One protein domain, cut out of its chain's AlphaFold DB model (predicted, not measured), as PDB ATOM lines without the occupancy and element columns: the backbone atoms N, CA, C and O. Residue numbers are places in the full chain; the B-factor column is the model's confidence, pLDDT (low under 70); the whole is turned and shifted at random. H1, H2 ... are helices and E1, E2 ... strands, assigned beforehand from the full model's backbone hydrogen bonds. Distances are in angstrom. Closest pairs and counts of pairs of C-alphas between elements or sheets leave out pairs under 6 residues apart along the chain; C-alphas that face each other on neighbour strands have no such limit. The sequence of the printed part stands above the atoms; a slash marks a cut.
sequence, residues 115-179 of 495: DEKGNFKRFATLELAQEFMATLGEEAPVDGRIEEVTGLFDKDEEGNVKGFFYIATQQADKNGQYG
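This is residues 115 to 179 of the 495 residues of an uncharacterized protein of Erysipelothrix sp. HDW6C (UniProt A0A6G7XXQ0). Little regular structure: a small hairpin of two short antiparallel strands, E1 and E2, has one helix, H1, packed beside it, and long loops run out from the ends of its strands. Residues 150 to 163 make a long loop toward one end of the longest axis, and the tail, residues 168 to 179, reaches toward the other. Of 65 printed residues, 18 are in named elements, in the order H1, E1, E2; the class is mixed. The whole is elongated, 36 by 23 by 17 A, and only just compact, close to loose, with a radius of gyration of the C-alphas of 12.4 A.

E1 is residues 146 to 149, and E2 residues 164 to 167, ending at C-alpha 167 (124.908, 114.439, 125.875). H1, residues 126 to 135, begins at C-alpha 126 (122.441, 120.847, 133.198) and is 14.6 A long.

In the hairpin E1 and E2, N 147 and O 166 are 2.9 A apart, within hydrogen-bond range. Residues 122 to 123 pair antiparallel with residues 165 to 166 of E2. The closest C-alphas of H1 and E2, Leu 126 and Phe 165, are 6.0 A apart. In H1, every O i to N i+4 pair is within hydrogen-bond range.

The C-alphas of Glu 158 and Ala 172 are farthest apart, 37.4 A. The printed part has no cut; the link E1 to E2 is long. pLDDT is under 70 at residues 137 to 144 and 171 to 178.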
ATOM      1  N   ASP A 115     124.427 118.317 116.014       79.31
ATOM      2  CA  ASP A 115     123.308 118.783 115.204       79.31
ATOM      3  C   ASP A 115     123.384 118.268 113.753       79.31
ATOM      4  O   ASP A 115     124.341 117.605 113.352       79.31
ATOM      5  N   GLU A 116     122.376 118.593 112.940       76.50
ATOM      6  CA  GLU A 116     122.292 118.189 111.524       76.50
ATOM      7  C   GLU A 116     123.437 118.741 110.651       76.50
ATOM      8  O   GLU A 116     123.670 118.247 109.550       76.50
ATOM      9  N   LYS A 117     124.164 119.755 111.135       77.12
ATOM     10  CA  LYS A 117     125.344 120.337 110.479       77.12
ATOM     11  C   LYS A 117     126.652 119.745 111.018       77.12
ATOM     12  O   LYS A 117     127.727 120.111 110.552       77.12
ATOM     13  N   GLY A 118     126.577 118.832 111.986       73.12
ATOM     14  CA  GLY A 118     127.720 118.186 112.616       73.12
ATOM     15  C   GLY A 118     128.407 119.017 113.704       73.12
ATOM     16  O   GLY A 118     129.533 118.671 114.073       73.12
ATOM     17  N   ASN A 119     127.781 120.081 114.215       82.25
ATOM     18  CA  ASN A 119     128.286 120.836 115.368       82.25
ATOM     19  C   ASN A 119     127.854 120.166 116.667       82.25
ATOM     20  O   ASN A 119     126.745 119.646 116.747       82.25
ATOM     21  N   PHE A 120     128.679 120.222 117.710       85.69
ATOM     22  CA  PHE A 120     128.286 119.688 119.011       85.69
ATOM     23  C   PHE A 120     127.037 120.374 119.574       85.69
ATOM     24  O   PHE A 120     126.927 121.601 119.589       85.69
ATOM     25  N   LYS A 121     126.115 119.567 120.107       85.00
ATOM     26  CA  LYS A 121     125.043 120.038 120.985       85.00
ATOM     27  C   LYS A 121     125.606 120.179 122.400       85.00
ATOM     28  O   LYS A 121     125.683 119.197 123.134       85.00
ATOM     29  N   ARG A 122     126.017 121.400 122.745       88.69
ATOM     30  CA  ARG A 122     126.545 121.769 124.066       88.69
ATOM     31  C   ARG A 122     125.605 122.735 124.780       88.69
ATOM     32  O   ARG A 122     125.000 123.592 124.134       88.69
ATOM     33  N   PHE A 123     125.496 122.612 126.098       89.81
ATOM     34  CA  PHE A 123     124.561 123.380 126.922       89.81
ATOM     35  C   PHE A 123     125.299 124.084 128.059       89.81
ATOM     36  O   PHE A 123     126.223 123.533 128.651       89.81
ATOM     37  N   ALA A 124     124.897 125.318 128.365       88.06
ATOM     38  CA  ALA A 124     125.540 126.112 129.412       88.06
ATOM     39  C   ALA A 124     125.211 125.619 130.830       88.06
ATOM     40  O   ALA A 124     125.974 125.890 131.753       88.06
ATOM     41  N   THR A 125     124.085 124.922 131.004       88.94
ATOM     42  CA  THR A 125     123.658 124.355 132.287       88.94
ATOM     43  C   THR A 125     123.066 122.961 132.090       88.94
ATOM     44  O   THR A 125     122.642 122.602 130.985       88.94
ATOM     45  N   LEU A 126     123.027 122.185 133.173       86.94
ATOM     46  CA  LEU A 126     122.441 120.847 133.198       86.94
ATOM     47  C   LEU A 126     120.947 120.878 132.849       86.94
ATOM     48  O   LEU A 126     120.474 120.029 132.096       86.94
ATOM     49  N   GLU A 127     120.214 121.874 133.347       87.62
ATOM     50  CA  GLU A 127     118.774 122.022 133.128       87.62
ATOM     51  C   GLU A 127     118.454 122.180 131.638       87.62
ATOM     52  O   GLU A 127     117.566 121.507 131.126       87.62
ATOM     53  N   LEU A 128     119.236 122.985 130.909       88.69
ATOM     54  CA  LEU A 128     119.051 123.178 129.466       88.69
ATOM     55  C   LEU A 128     119.296 121.888 128.669       88.69
ATOM     56  O   LEU A 128     118.602 121.619 127.686       88.69
ATOM     57  N   ALA A 129     120.265 121.071 129.091       86.38
ATOM     58  CA  ALA A 129     120.505 119.766 128.483       86.38
ATOM     59  C   ALA A 129     119.351 118.785 128.767       86.38
ATOM     60  O   ALA A 129     118.941 118.038 127.876       86.38
ATOM     61  N   GLN A 130     118.794 118.805 129.984       84.69
ATOM     62  CA  GLN A 130     117.641 117.982 130.371       84.69
ATOM     63  C   GLN A 130     116.366 118.384 129.620       84.69
ATOM     64  O   GLN A 130     115.646 117.514 129.128       84.69
ATOM     65  N   GLU A 131     116.110 119.687 129.479       84.44
ATOM     66  CA  GLU A 131     115.006 120.218 128.677       84.44
ATOM     67  C   GLU A 131     115.113 119.751 127.224       84.44
ATOM     68  O   GLU A 131     114.138 119.258 126.656       84.44
ATOM     69  N   PHE A 132     116.310 119.828 126.633       83.88
ATOM     70  CA  PHE A 132     116.543 119.347 125.276       83.88
ATOM     71  C   PHE A 132     116.297 117.838 125.144       83.88
ATOM     72  O   PHE A 132     115.612 117.417 124.211       83.88
ATOM     73  N   MET A 133     116.774 117.022 126.087       78.00
ATOM     74  CA  MET A 133     116.507 115.577 126.099       78.00
ATOM     75  C   MET A 133     115.007 115.261 126.153       78.00
ATOM     76  O   MET A 133     114.535 114.403 125.406       78.00
ATOM     77  N   ALA A 134     114.235 116.009 126.946       77.81
ATOM     78  CA  ALA A 134     112.784 115.844 127.012       77.81
ATOM     79  C   ALA A 134     112.101 116.118 125.657       77.81
ATOM     80  O   ALA A 134     111.126 115.449 125.309       77.81
ATOM     81  N   THR A 135     112.632 117.043 124.841       76.19
ATOM     82  CA  THR A 135     112.108 117.291 123.481       76.19
ATOM     83  C   THR A 135     112.317 116.121 122.520       76.19
ATOM     84  O   THR A 135     111.559 115.976 121.562       76.19
ATOM     85  N   LEU A 136     113.297 115.251 122.784       72.88
ATOM     86  CA  LEU A 136     113.550 114.047 121.987       72.88
ATOM     87  C   LEU A 136     112.581 112.897 122.328       72.88
ATOM     88  O   LEU A 136     112.605 111.850 121.675       72.88
ATOM     89  N   GLY A 137     111.686 113.104 123.303       64.94
ATOM     90  CA  GLY A 137     110.731 112.101 123.772       64.94
ATOM     91  C   GLY A 137     111.380 110.999 124.612       64.94
ATOM     92  O   GLY A 137     110.793 109.930 124.761       64.94
ATOM     93  N   GLU A 138     112.586 111.244 125.125       62.12
ATOM     94  CA  GLU A 138     113.242 110.402 126.120       62.12
ATOM     95  C   GLU A 138     112.861 110.945 127.505       62.12
ATOM     96  O   GLU A 138     113.185 112.088 127.835       62.12
ATOM     97  N   GLU A 139     112.122 110.170 128.312       54.97
ATOM     98  CA  GLU A 139     111.972 110.500 129.737       54.97
ATOM     99  C   GLU A 139     113.379 110.568 130.332       54.97
ATOM    100  O   GLU A 139     114.169 109.656 130.076       54.97
ATOM    101  N   ALA A 140     113.697 111.665 131.039       52.78
ATOM    102  CA  ALA A 140     115.038 111.981 131.534       52.78
ATOM    103  C   ALA A 140     115.774 110.694 131.937       52.78
ATOM    104  O   ALA A 140     115.290 109.993 132.834       52.78
ATOM    105  N   PRO A 141     116.860 110.321 131.236       52.06
ATOM    106  CA  PRO A 141     117.418 108.994 131.391       52.06
ATOM    107  C   PRO A 141     117.792 108.791 132.857       52.06
ATOM    108  O   PRO A 141     118.454 109.628 133.466       52.06
ATOM    109  N   VAL A 142     117.379 107.653 133.420       49.03
ATOM    110  CA  VAL A 142     117.803 107.183 134.756       49.03
ATOM    111  C   VAL A 142     119.334 107.006 134.816       49.03
ATOM    112  O   VAL A 142     119.916 106.834 135.882       49.03
ATOM    113  N   ASP A 143     119.979 107.064 133.651       56.34
ATOM    114  CA  ASP A 143     121.394 106.874 133.399       56.34
ATOM    115  C   ASP A 143     122.067 108.231 133.122       56.34
ATOM    116  O   ASP A 143     121.576 109.023 132.313       56.34
ATOM    117  N   GLY A 144     123.180 108.515 133.802       65.31
ATOM    118  CA  GLY A 144     123.898 109.800 133.806       65.31
ATOM    119  C   GLY A 144     124.580 110.156 132.478       65.31
ATOM    120  O   GLY A 144     125.797 110.273 132.420       65.31
ATOM    121  N   ARG A 145     123.799 110.305 131.402       79.50
ATOM    122  CA  ARG A 145     124.258 110.575 130.027       79.50
ATOM    123  C   ARG A 145     124.650 112.030 129.772       79.50
ATOM    124  O   ARG A 145     125.317 112.302 128.774       79.50
ATOM    125  N   ILE A 146     124.166 112.950 130.606       86.56
ATOM    126  CA  ILE A 146     124.542 114.360 130.540       86.56
ATOM    127  C   ILE A 146     125.780 114.541 131.404       86.56
ATOM    128  O   ILE A 146     125.741 114.280 132.606       86.56
ATOM    129  N   GLU A 147     126.859 114.992 130.787       88.25
ATOM    130  CA  GLU A 147     128.158 115.132 131.431       88.25
ATOM    131  C   GLU A 147     128.671 116.546 131.227       88.25
ATOM    132  O   GLU A 147     128.596 117.087 130.124       88.25
ATOM    133  N   GLU A 148     129.202 117.141 132.289       90.88
ATOM    134  CA  GLU A 148     129.998 118.353 132.159       90.88
ATOM    135  C   GLU A 148     131.385 117.964 131.641       90.88
ATOM    136  O   GLU A 148     132.111 117.202 132.281       90.88
ATOM    137  N   VAL A 149     131.733 118.459 130.456       88.94
ATOM    138  CA  VAL A 149     133.009 118.193 129.791       88.94
ATOM    139  C   VAL A 149     133.630 119.518 129.388       88.94
ATOM    140  O   VAL A 149     132.960 120.403 128.854       88.94
ATOM    141  N   THR A 150     134.931 119.636 129.618       90.62
ATOM    142  CA  THR A 150     135.730 120.780 129.182       90.62
ATOM    143  C   THR A 150     136.601 120.336 128.016       90.62
ATOM    144  O   THR A 150     137.649 119.726 128.224       90.62
ATOM    145  N   GLY A 151     136.149 120.591 126.787       85.88
ATOM    146  CA  GLY A 151     136.966 120.373 125.599       85.88
ATOM    147  C   GLY A 151     138.058 121.433 125.449       85.88
ATOM    148  O   GLY A 151     137.913 122.567 125.899       85.88
ATOM    149  N   LEU A 152     139.133 121.095 124.738       82.25
ATOM    150  CA  LEU A 152     140.257 121.990 124.444       82.25
ATOM    151  C   LEU A 152     139.813 123.312 123.786       82.25
ATOM    152  O   LEU A 152     140.385 124.373 124.035       82.25
ATOM    153  N   PHE A 153     138.783 123.249 122.938       82.81
ATOM    154  CA  PHE A 153     138.248 124.397 122.199       82.81
ATOM    155  C   PHE A 153     137.030 125.047 122.869       82.81
ATOM    156  O   PHE A 153     136.438 125.971 122.306       82.81
ATOM    157  N   ASP A 154     136.636 124.578 124.052       85.06
ATOM    158  CA  ASP A 154     135.485 125.115 124.763       85.06
ATOM    159  C   ASP A 154     135.864 126.367 125.544       85.06
ATOM    160  O   ASP A 154     136.484 126.321 126.607       85.06
ATOM    161  N   LYS A 155     135.477 127.508 124.973       81.75
ATOM    162  CA  LYS A 155     135.720 128.836 125.525       81.75
ATOM    163  C   LYS A 155     134.407 129.592 125.729       81.75
ATOM    164  O   LYS A 155     133.454 129.384 124.972       81.75
ATOM    165  N   ASP A 156     134.353 130.434 126.757       80.19
ATOM    166  CA  ASP A 156     133.283 131.418 126.944       80.19
ATOM    167  C   ASP A 156     133.388 132.578 125.932       80.19
ATOM    168  O   ASP A 156     134.248 132.576 125.046       80.19
ATOM    169  N   GLU A 157     132.470 133.546 126.016       76.50
ATOM    170  CA  GLU A 157     132.434 134.703 125.105       76.50
ATOM    171  C   GLU A 157     133.677 135.596 125.259       76.50
ATOM    172  O   GLU A 157     134.078 136.285 124.322       76.50
ATOM    173  N   GLU A 158     134.326 135.528 126.419       77.12
ATOM    174  CA  GLU A 158     135.561 136.217 126.766       77.12
ATOM    175  C   GLU A 158     136.834 135.413 126.422       77.12
ATOM    176  O   GLU A 158     137.945 135.921 126.586       77.12
ATOM    177  N   GLY A 159     136.700 134.185 125.908       76.69
ATOM    178  CA  GLY A 159     137.813 133.334 125.481       76.69
ATOM    179  C   GLY A 159     138.445 132.469 126.580       76.69
ATOM    180  O   GLY A 159     139.453 131.806 126.310       76.69
ATOM    181  N   ASN A 160     137.883 132.434 127.790       80.81
ATOM    182  CA  ASN A 160     138.358 131.591 128.889       80.81
ATOM    183  C   ASN A 160     137.831 130.165 128.752       80.81
ATOM    184  O   ASN A 160     136.693 129.947 128.341       80.81
ATOM    185  N   VAL A 161     138.649 129.188 129.146       82.38
ATOM    186  CA  VAL A 161     138.267 127.770 129.135       82.38
ATOM    187  C   VAL A 161     137.043 127.547 130.026       82.38
ATOM    188  O   VAL A 161     137.056 127.918 131.202       82.38
ATOM    189  N   LYS A 162     135.996 126.924 129.477       85.50
ATOM    190  CA  LYS A 162     134.725 126.695 130.175       85.50
ATOM    191  C   LYS A 162     134.167 125.307 129.872       85.50
ATOM    192  O   LYS A 162     134.068 124.921 128.713       85.50
ATOM    193  N   GLY A 163     133.755 124.587 130.912       88.38
ATOM    194  CA  GLY A 163     133.018 123.334 130.767       88.38
ATOM    195  C   GLY A 163     131.606 123.567 130.232       88.38
ATOM    196  O   GLY A 163     130.940 124.540 130.598       88.38
ATOM    197  N   PHE A 164     131.141 122.669 129.370       91.31
ATOM    198  CA  PHE A 164     129.753 122.633 128.920       91.31
ATOM    199  C   PHE A 164     129.135 121.278 129.229       91.31
ATOM    200  O   PHE A 164     129.823 120.267 129.338       91.31
ATOM    201  N   PHE A 165     127.811 121.249 129.325       90.56
ATOM    202  CA  PHE A 165     127.071 120.004 129.437       90.56
ATOM    203  C   PHE A 165     126.866 119.413 128.045       90.56
ATOM    204  O   PHE A 165     126.301 120.061 127.159       90.56
ATOM    205  N   TYR A 166     127.327 118.183 127.859       89.50
ATOM    206  CA  TYR A 166     127.196 117.406 126.635       89.50
ATOM    207  C   TYR A 166     126.366 116.151 126.881       89.50
ATOM    208  O   TYR A 166     126.294 115.637 127.993       89.50
ATOM    209  N   ILE A 167     125.752 115.637 125.817       86.69
ATOM    210  CA  ILE A 167     124.908 114.439 125.875       86.69
ATOM    211  C   ILE A 167     125.644 113.291 125.187       86.69
ATOM    212  O   ILE A 167     125.853 113.328 123.969       86.69
ATOM    213  N   ALA A 168     126.050 112.281 125.957       86.25
ATOM    214  CA  ALA A 168     126.711 111.093 125.433       86.25
ATOM    215  C   ALA A 168     125.730 110.237 124.613       86.25
ATOM    216  O   ALA A 168     124.623 109.918 125.059       86.25
ATOM    217  N   THR A 169     126.142 109.856 123.404       79.56
ATOM    218  CA  THR A 169     125.342 109.053 122.464       79.56
ATOM    219  C   THR A 169     125.358 107.563 122.818       79.56
ATOM    220  O   THR A 169     126.354 107.046 123.323       79.56
ATOM    221  N   GLN A 170     124.253 106.867 122.548       73.62
ATOM    222  CA  GLN A 170     124.066 105.431 122.768       73.62
ATOM    223  C   GLN A 170     123.537 104.742 121.500       73.62
ATOM    224  O   GLN A 170     122.909 105.360 120.643       73.62
ATOM    225  N   GLN A 171     123.761 103.426 121.395       62.84
ATOM    226  CA  GLN A 171     123.450 102.612 120.208       62.84
ATOM    227  C   GLN A 171     121.963 102.636 119.794       62.84
ATOM    228  O   GLN A 171     121.650 102.347 118.641       62.84
ATOM    229  N   ALA A 172     121.057 102.961 120.721       64.44
ATOM    230  CA  ALA A 172     119.615 103.012 120.492       64.44
ATOM    231  C   ALA A 172     119.074 104.421 120.183       64.44
ATOM    232  O   ALA A 172     117.877 104.548 119.916       64.44
ATOM    233  N   ASP A 173     119.911 105.469 120.202       66.00
ATOM    234  CA  ASP A 173     119.419 106.815 119.903       66.00
ATOM    235  C   ASP A 173     118.942 106.864 118.446       66.00
ATOM    236  O   ASP A 173     119.576 106.324 117.536       66.00
ATOM    237  N   LYS A 174     117.830 107.560 118.192       56.75
ATOM    238  CA  LYS A 174     117.227 107.639 116.847       56.75
ATOM    239  C   LYS A 174     118.157 108.271 115.794       56.75
ATOM    240  O   LYS A 174     118.000 107.990 114.612       56.75
ATOM    241  N   ASN A 175     119.158 109.042 116.238       50.41
ATOM    242  CA  ASN A 175     120.253 109.619 115.435       50.41
ATOM    243  C   ASN A 175     121.638 108.998 115.783       50.41
ATOM    244  O   ASN A 175     122.691 109.530 115.427       50.41
ATOM    245  N   GLY A 176     121.637 107.882 116.518       48.69
ATOM    246  CA  GLY A 176     122.681 107.367 117.417       48.69
ATOM    247  C   GLY A 176     123.896 106.668 116.831       48.69
ATOM    248  O   GLY A 176     124.505 105.857 117.522       48.69
ATOM    249  N   GLN A 177     124.286 106.955 115.589       50.75
ATOM    250  CA  GLN A 177     125.543 106.415 115.043       50.75
ATOM    251  C   GLN A 177     126.646 107.462 114.825       50.75
ATOM    252  O   GLN A 177     127.810 107.077 114.703       50.75
ATOM    253  N   TYR A 178     126.345 108.766 114.865       56.47
ATOM    254  CA  TYR A 178     127.293 109.811 114.438       56.47
ATOM    255  C   TYR A 178     127.556 110.908 115.479       56.47
ATOM    256  O   TYR A 178     127.705 112.077 115.130       56.47
ATOM    257  N   GLY A 179     127.644 110.558 116.765       71.19
ATOM    258  CA  GLY A 179     128.267 111.461 117.737       71.19
ATOM    259  C   GLY A 179     129.752 111.683 117.415       71.19
ATOM    260  O   GLY A 179     130.400 110.816 116.824       71.19
TER     261      GLY A 179